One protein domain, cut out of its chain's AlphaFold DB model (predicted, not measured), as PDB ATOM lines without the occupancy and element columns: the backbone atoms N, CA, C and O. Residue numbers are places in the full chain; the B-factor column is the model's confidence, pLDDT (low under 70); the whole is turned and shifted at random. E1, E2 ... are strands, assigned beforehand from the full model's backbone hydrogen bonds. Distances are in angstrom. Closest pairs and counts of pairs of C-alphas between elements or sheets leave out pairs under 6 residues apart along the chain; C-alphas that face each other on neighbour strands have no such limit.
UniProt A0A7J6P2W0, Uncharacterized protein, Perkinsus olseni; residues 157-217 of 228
ATOM      1  N   GLY A 157     278.246 269.329 457.063       97.12
ATOM      2  CA  GLY A 157     276.829 269.073 457.320       97.12
ATOM      3  C   GLY A 157     276.598 267.752 458.047       97.12
ATOM      4  O   GLY A 157     277.481 266.889 458.081       97.12
ATOM      5  N   ASP A 158     275.404 267.584 458.605       97.69
ATOM      6  CA  ASP A 158     275.046 266.382 459.354       97.69
ATOM      7  C   ASP A 158     274.479 265.304 458.413       97.69
ATOM      8  O   ASP A 158     273.648 265.588 457.551       97.69
ATOM      9  N   GLY A 159     274.921 264.058 458.570       96.31
ATOM     10  CA  GLY A 159     274.378 262.898 457.862       96.31
ATOM     11  C   GLY A 159     273.763 261.892 458.827       96.31
ATOM     12  O   GLY A 159     274.148 261.811 459.995       96.31
ATOM     13  N   GLY A 160     272.814 261.086 458.353       91.38
ATOM     14  CA  GLY A 160     272.276 259.999 459.172       91.38
ATOM     15  C   GLY A 160     273.286 258.872 459.395       91.38
ATOM     16  O   GLY A 160     273.311 258.311 460.485       91.38
ATOM     17  N   PHE A 161     274.182 258.607 458.436       95.56
ATOM     18  CA  PHE A 161     275.271 257.633 458.589       95.56
ATOM     19  C   PHE A 161     276.634 258.318 458.702       95.56
ATOM     20  O   PHE A 161     277.348 258.102 459.682       95.56
ATOM     21  N   PHE A 162     276.971 259.191 457.751       97.75
ATOM     22  CA  PHE A 162     278.288 259.822 457.652       97.75
ATOM     23  C   PHE A 162     278.183 261.345 457.734       97.75
ATOM     24  O   PHE A 162     277.478 261.969 456.944       97.75
ATOM     25  N   GLY A 163     278.915 261.961 458.660       97.38
ATOM     26  CA  GLY A 163     279.050 263.414 458.713       97.38
ATOM     27  C   GLY A 163     279.860 263.960 457.536       97.38
ATOM     28  O   GLY A 163     280.779 263.316 457.033       97.38
ATOM     29  N   GLY A 164     279.540 265.176 457.099       97.50
ATOM     30  CA  GLY A 164     280.279 265.854 456.036       97.50
ATOM     31  C   GLY A 164     281.620 266.417 456.511       97.50
ATOM     32  O   GLY A 164     281.771 266.803 457.668       97.50
ATOM     33  N   GLY A 165     282.605 266.505 455.616       96.31
ATOM     34  CA  GLY A 165     283.934 267.027 455.958       96.31
ATOM     35  C   GLY A 165     284.028 268.561 455.980       96.31
ATOM     36  O   GLY A 165     283.280 269.244 455.275       96.31
ATOM     37  N   GLY A 166     284.975 269.127 456.733       93.75
ATOM     38  CA  GLY A 166     285.199 270.573 456.723       93.75
ATOM     39  C   GLY A 166     286.308 271.131 457.610       93.75
ATOM     40  O   GLY A 166     287.197 270.423 458.049       93.75
ATOM     41  N   GLY A 167     286.284 272.435 457.890       93.00
ATOM     42  CA  GLY A 167     287.133 273.012 458.945       93.00
ATOM     43  C   GLY A 167     286.735 272.484 460.328       93.00
ATOM     44  O   GLY A 167     287.594 272.124 461.125       93.00
ATOM     45  N   LEU A 168     285.425 272.368 460.555       95.69
ATOM     46  CA  LEU A 168     284.808 271.572 461.617       95.69
ATOM     47  C   LEU A 168     284.011 270.441 460.960       95.69
ATOM     48  O   LEU A 168     283.126 270.738 460.155       95.69
ATOM     49  N   GLY A 169     284.311 269.188 461.287       95.88
ATOM     50  CA  GLY A 169     283.600 268.017 460.781       95.88
ATOM     51  C   GLY A 169     282.131 267.979 461.219       95.88
ATOM     52  O   GLY A 169     281.775 268.431 462.310       95.88
ATOM     53  N   GLY A 170     281.269 267.465 460.346       96.62
ATOM     54  CA  GLY A 170     279.837 267.293 460.593       96.62
ATOM     55  C   GLY A 170     279.521 266.067 461.449       96.62
ATOM     56  O   GLY A 170     280.396 265.241 461.727       96.62
ATOM     57  N   ARG A 171     278.264 265.933 461.877       97.69
ATOM     58  CA  ARG A 171     277.820 264.790 462.686       97.69
ATOM     59  C   ARG A 171     277.332 263.642 461.811       97.69
ATOM     60  O   ARG A 171     276.668 263.885 460.808       97.69
ATOM     61  N   GLY A 172     277.613 262.409 462.215       96.62
ATOM     62  CA  GLY A 172     277.060 261.203 461.598       96.62
ATOM     63  C   GLY A 172     276.520 260.227 462.634       96.62
ATOM     64  O   GLY A 172     277.032 260.154 463.752       96.62
ATOM     65  N   GLY A 173     275.493 259.456 462.279       91.50
ATOM     66  CA  GLY A 173     274.987 258.393 463.152       91.50
ATOM     67  C   GLY A 173     275.965 257.228 463.299       91.50
ATOM     68  O   GLY A 173     276.036 256.635 464.368       91.50
ATOM     69  N   THR A 174     276.774 256.953 462.276       96.06
ATOM     70  CA  THR A 174     277.845 255.949 462.326       96.06
ATOM     71  C   THR A 174     279.195 256.634 462.478       96.06
ATOM     72  O   THR A 174     279.831 256.484 463.520       96.06
ATOM     73  N   SER A 175     279.594 257.457 461.502       97.00
ATOM     74  CA  SER A 175     280.900 258.126 461.520       97.00
ATOM     75  C   SER A 175     280.783 259.642 461.440       97.00
ATOM     76  O   SER A 175     280.072 260.173 460.586       97.00
ATOM     77  N   GLY A 176     281.524 260.346 462.293       97.06
ATOM     78  CA  GLY A 176     281.693 261.793 462.199       97.06
ATOM     79  C   GLY A 176     282.460 262.198 460.940       97.06
ATOM     80  O   GLY A 176     283.235 261.418 460.393       97.06
ATOM     81  N   GLY A 177     282.240 263.425 460.472       97.06
ATOM     82  CA  GLY A 177     282.954 263.963 459.315       97.06
ATOM     83  C   GLY A 177     284.379 264.399 459.652       97.06
ATOM     84  O   GLY A 177     284.659 264.821 460.770       97.06
ATOM     85  N   ASP A 178     285.281 264.351 458.677       95.69
ATOM     86  CA  ASP A 178     286.683 264.738 458.879       95.69
ATOM     87  C   ASP A 178     286.891 266.257 458.817       95.69
ATOM     88  O   ASP A 178     286.176 266.969 458.105       95.69
ATOM     89  N   GLY A 179     287.910 266.780 459.501       91.81
ATOM     90  CA  GLY A 179     288.219 268.198 459.407       91.81
ATOM     91  C   GLY A 179     289.439 268.723 460.148       91.81
ATOM     92  O   GLY A 179     290.308 267.980 460.581       91.81
ATOM     93  N   GLY A 180     289.527 270.048 460.284       89.31
ATOM     94  CA  GLY A 180     290.504 270.674 461.185       89.31
ATOM     95  C   GLY A 180     290.234 270.287 462.642       89.31
ATOM     96  O   GLY A 180     291.153 269.913 463.370       89.31
ATOM     97  N   ASP A 181     288.957 270.284 463.007       91.50
ATOM     98  CA  ASP A 181     288.402 269.584 464.160       91.50
ATOM     99  C   ASP A 181     287.499 268.459 463.633       91.50
ATOM    100  O   ASP A 181     286.589 268.731 462.847       91.50
ATOM    101  N   GLY A 182     287.761 267.213 464.022       92.06
ATOM    102  CA  GLY A 182     286.964 266.054 463.632       92.06
ATOM    103  C   GLY A 182     285.526 266.144 464.148       92.06
ATOM    104  O   GLY A 182     285.239 266.779 465.164       92.06
ATOM    105  N   GLY A 183     284.604 265.533 463.413       93.75
ATOM    106  CA  GLY A 183     283.173 265.539 463.692       93.75
ATOM    107  C   GLY A 183     282.733 264.440 464.656       93.75
ATOM    108  O   GLY A 183     283.473 263.503 464.947       93.75
ATOM    109  N   PHE A 184     281.488 264.538 465.117       95.25
ATOM    110  CA  PHE A 184     280.909 263.577 466.058       95.25
ATOM    111  C   PHE A 184     280.294 262.385 465.326       95.25
ATOM    112  O   PHE A 184     279.446 262.581 464.454       95.25
ATOM    113  N   GLY A 185     280.668 261.167 465.707       94.50
ATOM    114  CA  GLY A 185     280.024 259.939 465.244       94.50
ATOM    115  C   GLY A 185     279.249 259.242 466.352       94.50
ATOM    116  O   GLY A 185     279.674 259.230 467.506       94.50
ATOM    117  N   GLY A 186     278.128 258.606 466.017       89.19
ATOM    118  CA  GLY A 186     277.461 257.712 466.966       89.19
ATOM    119  C   GLY A 186     278.319 256.490 467.309       89.19
ATOM    120  O   GLY A 186     278.303 256.045 468.452       89.19
ATOM    121  N   GLU A 187     279.141 256.009 466.372       93.50
ATOM    122  CA  GLU A 187     280.095 254.921 466.609       93.50
ATOM    123  C   GLU A 187     281.543 255.415 466.546       93.50
ATOM    124  O   GLU A 187     282.288 255.229 467.507       93.50
ATOM    125  N   ILE A 188     281.934 256.068 465.447       95.62
ATOM    126  CA  ILE A 188     283.326 256.434 465.152       95.62
ATOM    127  C   ILE A 188     283.457 257.951 464.982       95.62
ATOM    128  O   ILE A 188     282.835 258.542 464.102       95.62
ATOM    129  N   GLY A 189     284.299 258.593 465.785       95.12
ATOM    130  CA  GLY A 189     284.609 260.013 465.630       95.12
ATOM    131  C   GLY A 189     285.390 260.323 464.346       95.12
ATOM    132  O   GLY A 189     286.161 259.498 463.855       95.12
ATOM    133  N   GLY A 190     285.202 261.524 463.799       94.81
ATOM    134  CA  GLY A 190     285.883 261.973 462.581       94.81
ATOM    135  C   GLY A 190     287.365 262.294 462.802       94.81
ATOM    136  O   GLY A 190     287.803 262.590 463.914       94.81
ATOM    137  N   LEU A 191     288.158 262.273 461.737       93.50
ATOM    138  CA  LEU A 191     289.586 262.585 461.783       93.50
ATOM    139  C   LEU A 191     289.822 264.101 461.841       93.50
ATOM    140  O   LEU A 191     289.086 264.870 461.223       93.50
ATOM    141  N   GLY A 192     290.893 264.545 462.509       90.62
ATOM    142  CA  GLY A 192     291.304 265.944 462.402       90.62
ATOM    143  C   GLY A 192     292.553 266.366 463.161       90.62
ATOM    144  O   GLY A 192     293.300 265.555 463.690       90.62
ATOM    145  N   GLY A 193     292.818 267.673 463.215       87.00
ATOM    146  CA  GLY A 193     293.864 268.240 464.076       87.00
ATOM    147  C   GLY A 193     293.533 268.054 465.562       87.00
ATOM    148  O   GLY A 193     294.412 267.743 466.369       87.00
ATOM    149  N   ARG A 194     292.249 268.159 465.905       89.12
ATOM    150  CA  ARG A 194     291.635 267.477 467.051       89.12
ATOM    151  C   ARG A 194     290.767 266.351 466.503       89.12
ATOM    152  O   ARG A 194     289.956 266.621 465.624       89.12
ATOM    153  N   GLY A 195     290.960 265.128 466.974       89.25
ATOM    154  CA  GLY A 195     290.077 264.012 466.666       89.25
ATOM    155  C   GLY A 195     288.660 264.306 467.151       89.25
ATOM    156  O   GLY A 195     288.482 265.020 468.135       89.25
ATOM    157  N   GLY A 196     287.664 263.822 466.419       91.62
ATOM    158  CA  GLY A 196     286.256 263.973 466.768       91.62
ATOM    159  C   GLY A 196     285.788 262.900 467.742       91.62
ATOM    160  O   GLY A 196     286.408 261.846 467.846       91.62
ATOM    161  N   ASP A 197     284.678 263.131 468.428       92.50
ATOM    162  CA  ASP A 197     284.193 262.183 469.434       92.50
ATOM    163  C   ASP A 197     283.330 261.086 468.798       92.50
ATOM    164  O   ASP A 197     282.552 261.343 467.873       92.50
ATOM    165  N   GLY A 198     283.452 259.860 469.300       91.62
ATOM    166  CA  GLY A 198     282.659 258.710 468.862       91.62
ATOM    167  C   GLY A 198     282.012 257.988 470.035       91.62
ATOM    168  O   GLY A 198     282.563 257.968 471.126       91.62
ATOM    169  N   GLY A 199     280.858 257.346 469.850       86.88
ATOM    170  CA  GLY A 199     280.268 256.548 470.935       86.88
ATOM    171  C   GLY A 199     281.113 255.324 471.310       86.88
ATOM    172  O   GLY A 199     281.205 254.970 472.486       86.88
ATOM    173  N   VAL A 200     281.778 254.711 470.327       91.06
ATOM    174  CA  VAL A 200     282.610 253.508 470.488       91.06
ATOM    175  C   VAL A 200     284.086 253.875 470.364       91.06
ATOM    176  O   VAL A 200     284.869 253.601 471.272       91.06
ATOM    177  N   VAL A 201     284.463 254.512 469.256       91.12
ATOM    178  CA  VAL A 201     285.855 254.824 468.920       91.12
ATOM    179  C   VAL A 201     286.007 256.319 468.686       91.12
ATOM    180  O   VAL A 201     285.335 256.881 467.826       91.12
ATOM    181  N   GLY A 202     286.913 256.957 469.420       91.69
ATOM    182  CA  GLY A 202     287.269 258.352 469.189       91.69
ATOM    183  C   GLY A 202     288.062 258.513 467.892       91.69
ATOM    184  O   GLY A 202     288.821 257.632 467.488       91.69
ATOM    185  N   GLY A 203     287.898 259.646 467.225       90.75
ATOM    186  CA  GLY A 203     288.589 259.976 465.987       90.75
ATOM    187  C   GLY A 203     290.069 260.290 466.202       90.75
ATOM    188  O   GLY A 203     290.487 260.766 467.260       90.75
ATOM    189  N   ASN A 204     290.887 260.044 465.180       89.31
ATOM    190  CA  ASN A 204     292.330 260.281 465.259       89.31
ATOM    191  C   ASN A 204     292.652 261.775 465.113       89.31
ATOM    192  O   ASN A 204     292.060 262.458 464.271       89.31
ATOM    193  N   GLY A 205     293.671 262.257 465.830       86.88
ATOM    194  CA  GLY A 205     294.176 263.608 465.612       86.88
ATOM    195  C   GLY A 205     295.422 263.997 466.392       86.88
ATOM    196  O   GLY A 205     296.048 263.174 467.045       86.88
ATOM    197  N   GLY A 206     295.816 265.270 466.326       81.56
ATOM    198  CA  GLY A 206     296.899 265.809 467.161       81.56
ATOM    199  C   GLY A 206     296.557 265.737 468.653       81.56
ATOM    200  O   GLY A 206     297.410 265.394 469.466       81.56
ATOM    201  N   ARG A 207     295.283 265.960 468.987       85.19
ATOM    202  CA  ARG A 207     294.629 265.469 470.211       85.19
ATOM    203  C   ARG A 207     293.634 264.391 469.808       85.19
ATOM    204  O   ARG A 207     292.955 264.595 468.805       85.19
ATOM    205  N   GLY A 208     293.594 263.267 470.516       84.81
ATOM    206  CA  GLY A 208     292.638 262.204 470.213       84.81
ATOM    207  C   GLY A 208     291.213 262.638 470.545       84.81
ATOM    208  O   GLY A 208     291.030 263.522 471.377       84.81
ATOM    209  N   GLY A 209     290.224 262.055 469.872       87.94
ATOM    210  CA  GLY A 209     288.814 262.253 470.213       87.94
ATOM    211  C   GLY A 209     288.351 261.340 471.347       87.94
ATOM    212  O   GLY A 209     288.933 260.270 471.564       87.94
ATOM    213  N   ASP A 210     287.285 261.732 472.035       87.69
ATOM    214  CA  ASP A 210     286.754 260.988 473.175       87.69
ATOM    215  C   ASP A 210     285.804 259.865 472.732       87.69
ATOM    216  O   ASP A 210     285.220 259.903 471.643       87.69
ATOM    217  N   SER A 211     285.638 258.838 473.576       88.12
ATOM    218  CA  SER A 211     284.635 257.787 473.354       88.12
ATOM    219  C   SER A 211     284.260 256.967 474.585       88.12
ATOM    220  O   SER A 211     284.853 257.116 475.649       88.12
ATOM    221  N   GLY A 212     283.291 256.055 474.440       80.50
ATOM    222  CA  GLY A 212     282.898 255.108 475.489       80.50
ATOM    223  C   GLY A 212     283.732 253.820 475.564       80.50
ATOM    224  O   GLY A 212     283.581 253.056 476.514       80.50
ATOM    225  N   ILE A 213     284.582 253.515 474.574       83.44
ATOM    226  CA  ILE A 213     285.344 252.249 474.565       83.44
ATOM    227  C   ILE A 213     286.826 252.493 474.296       83.44
ATOM    228  O   ILE A 213     287.664 252.049 475.081       83.44
ATOM    229  N   SER A 214     287.167 253.190 473.214       82.69
ATOM    230  CA  SER A 214     288.563 253.454 472.859       82.69
ATOM    231  C   SER A 214     288.744 254.861 472.309       82.69
ATOM    232  O   SER A 214     288.350 255.143 471.175       82.69
ATOM    233  N   GLY A 215     289.361 255.736 473.107       82.12
ATOM    234  CA  GLY A 215     289.729 257.078 472.672       82.12
ATOM    235  C   GLY A 215     290.608 257.047 471.422       82.12
ATOM    236  O   GLY A 215     291.331 256.078 471.159       82.12
ATOM    237  N   GLY A 216     290.523 258.112 470.635       81.81
ATOM    238  CA  GLY A 216     291.259 258.218 469.391       81.81
ATOM    239  C   GLY A 216     292.766 258.368 469.625       81.81
ATOM    240  O   GLY A 216     293.193 259.013 470.587       81.81
ATOM    241  N   PRO A 217     293.618 257.807 468.758       73.31
ATOM    242  CA  PRO A 217     295.047 258.059 468.799       73.31
ATOM    243  C   PRO A 217     295.348 259.543 468.548       73.31
ATOM    244  O   PRO A 217     294.872 260.146 467.584       73.31
TER     245      PRO A 217
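What this domain is: This is residues 157 to 217 of the 228 residues of an uncharacterized protein of Perkinsus olseni (UniProt A0A7J6P2W0). With little regular structure, this is a chain wound in flat stacked turns, a thin slab in which the short strands E1 to E4 form a row along one narrow edge and bends near residues 161, 173, 186, 199 and 212 line the opposite edge. The printed part has 61 residues, with no named helix; the class is all strand, 12 residues in the parallel sheet E1 E2 E3 E4. It is compact, with a radius of gyration of the C-alphas of 9.1 A, and spans 24 by 20 by 8 A.

How they stand to each other: Look first at E1, residues 166 to 168, parallel to E2, residues 179 to 181, at 8 degrees; N 181 and O 167 are 3.0 A apart. E3, residues 192 to 194, is parallel to E2, with N 193 to O 180 at 2.8 A. E4, residues 205 to 207, is the neighbour of E3, with 4 degrees between their N-to-C directions and N 206 to O 193 at 2.8 A. Edge strands E1 and E4 are apart.

Where its parts are: Find C-alpha 166 at (285.199, 270.573, 456.723), where E1 begins; E1, E2 and E4 each measure 5.0 A, E3 4.9 A. E4 ends at C-alpha 207, (294.629, 265.469, 470.211).

The domain as a whole: The C-alphas of Gly 160 and Gly 206 are farthest apart, 26.5 A. The three links are short; the printed part has no cut, and no printed residue is under 70 in pLDDT.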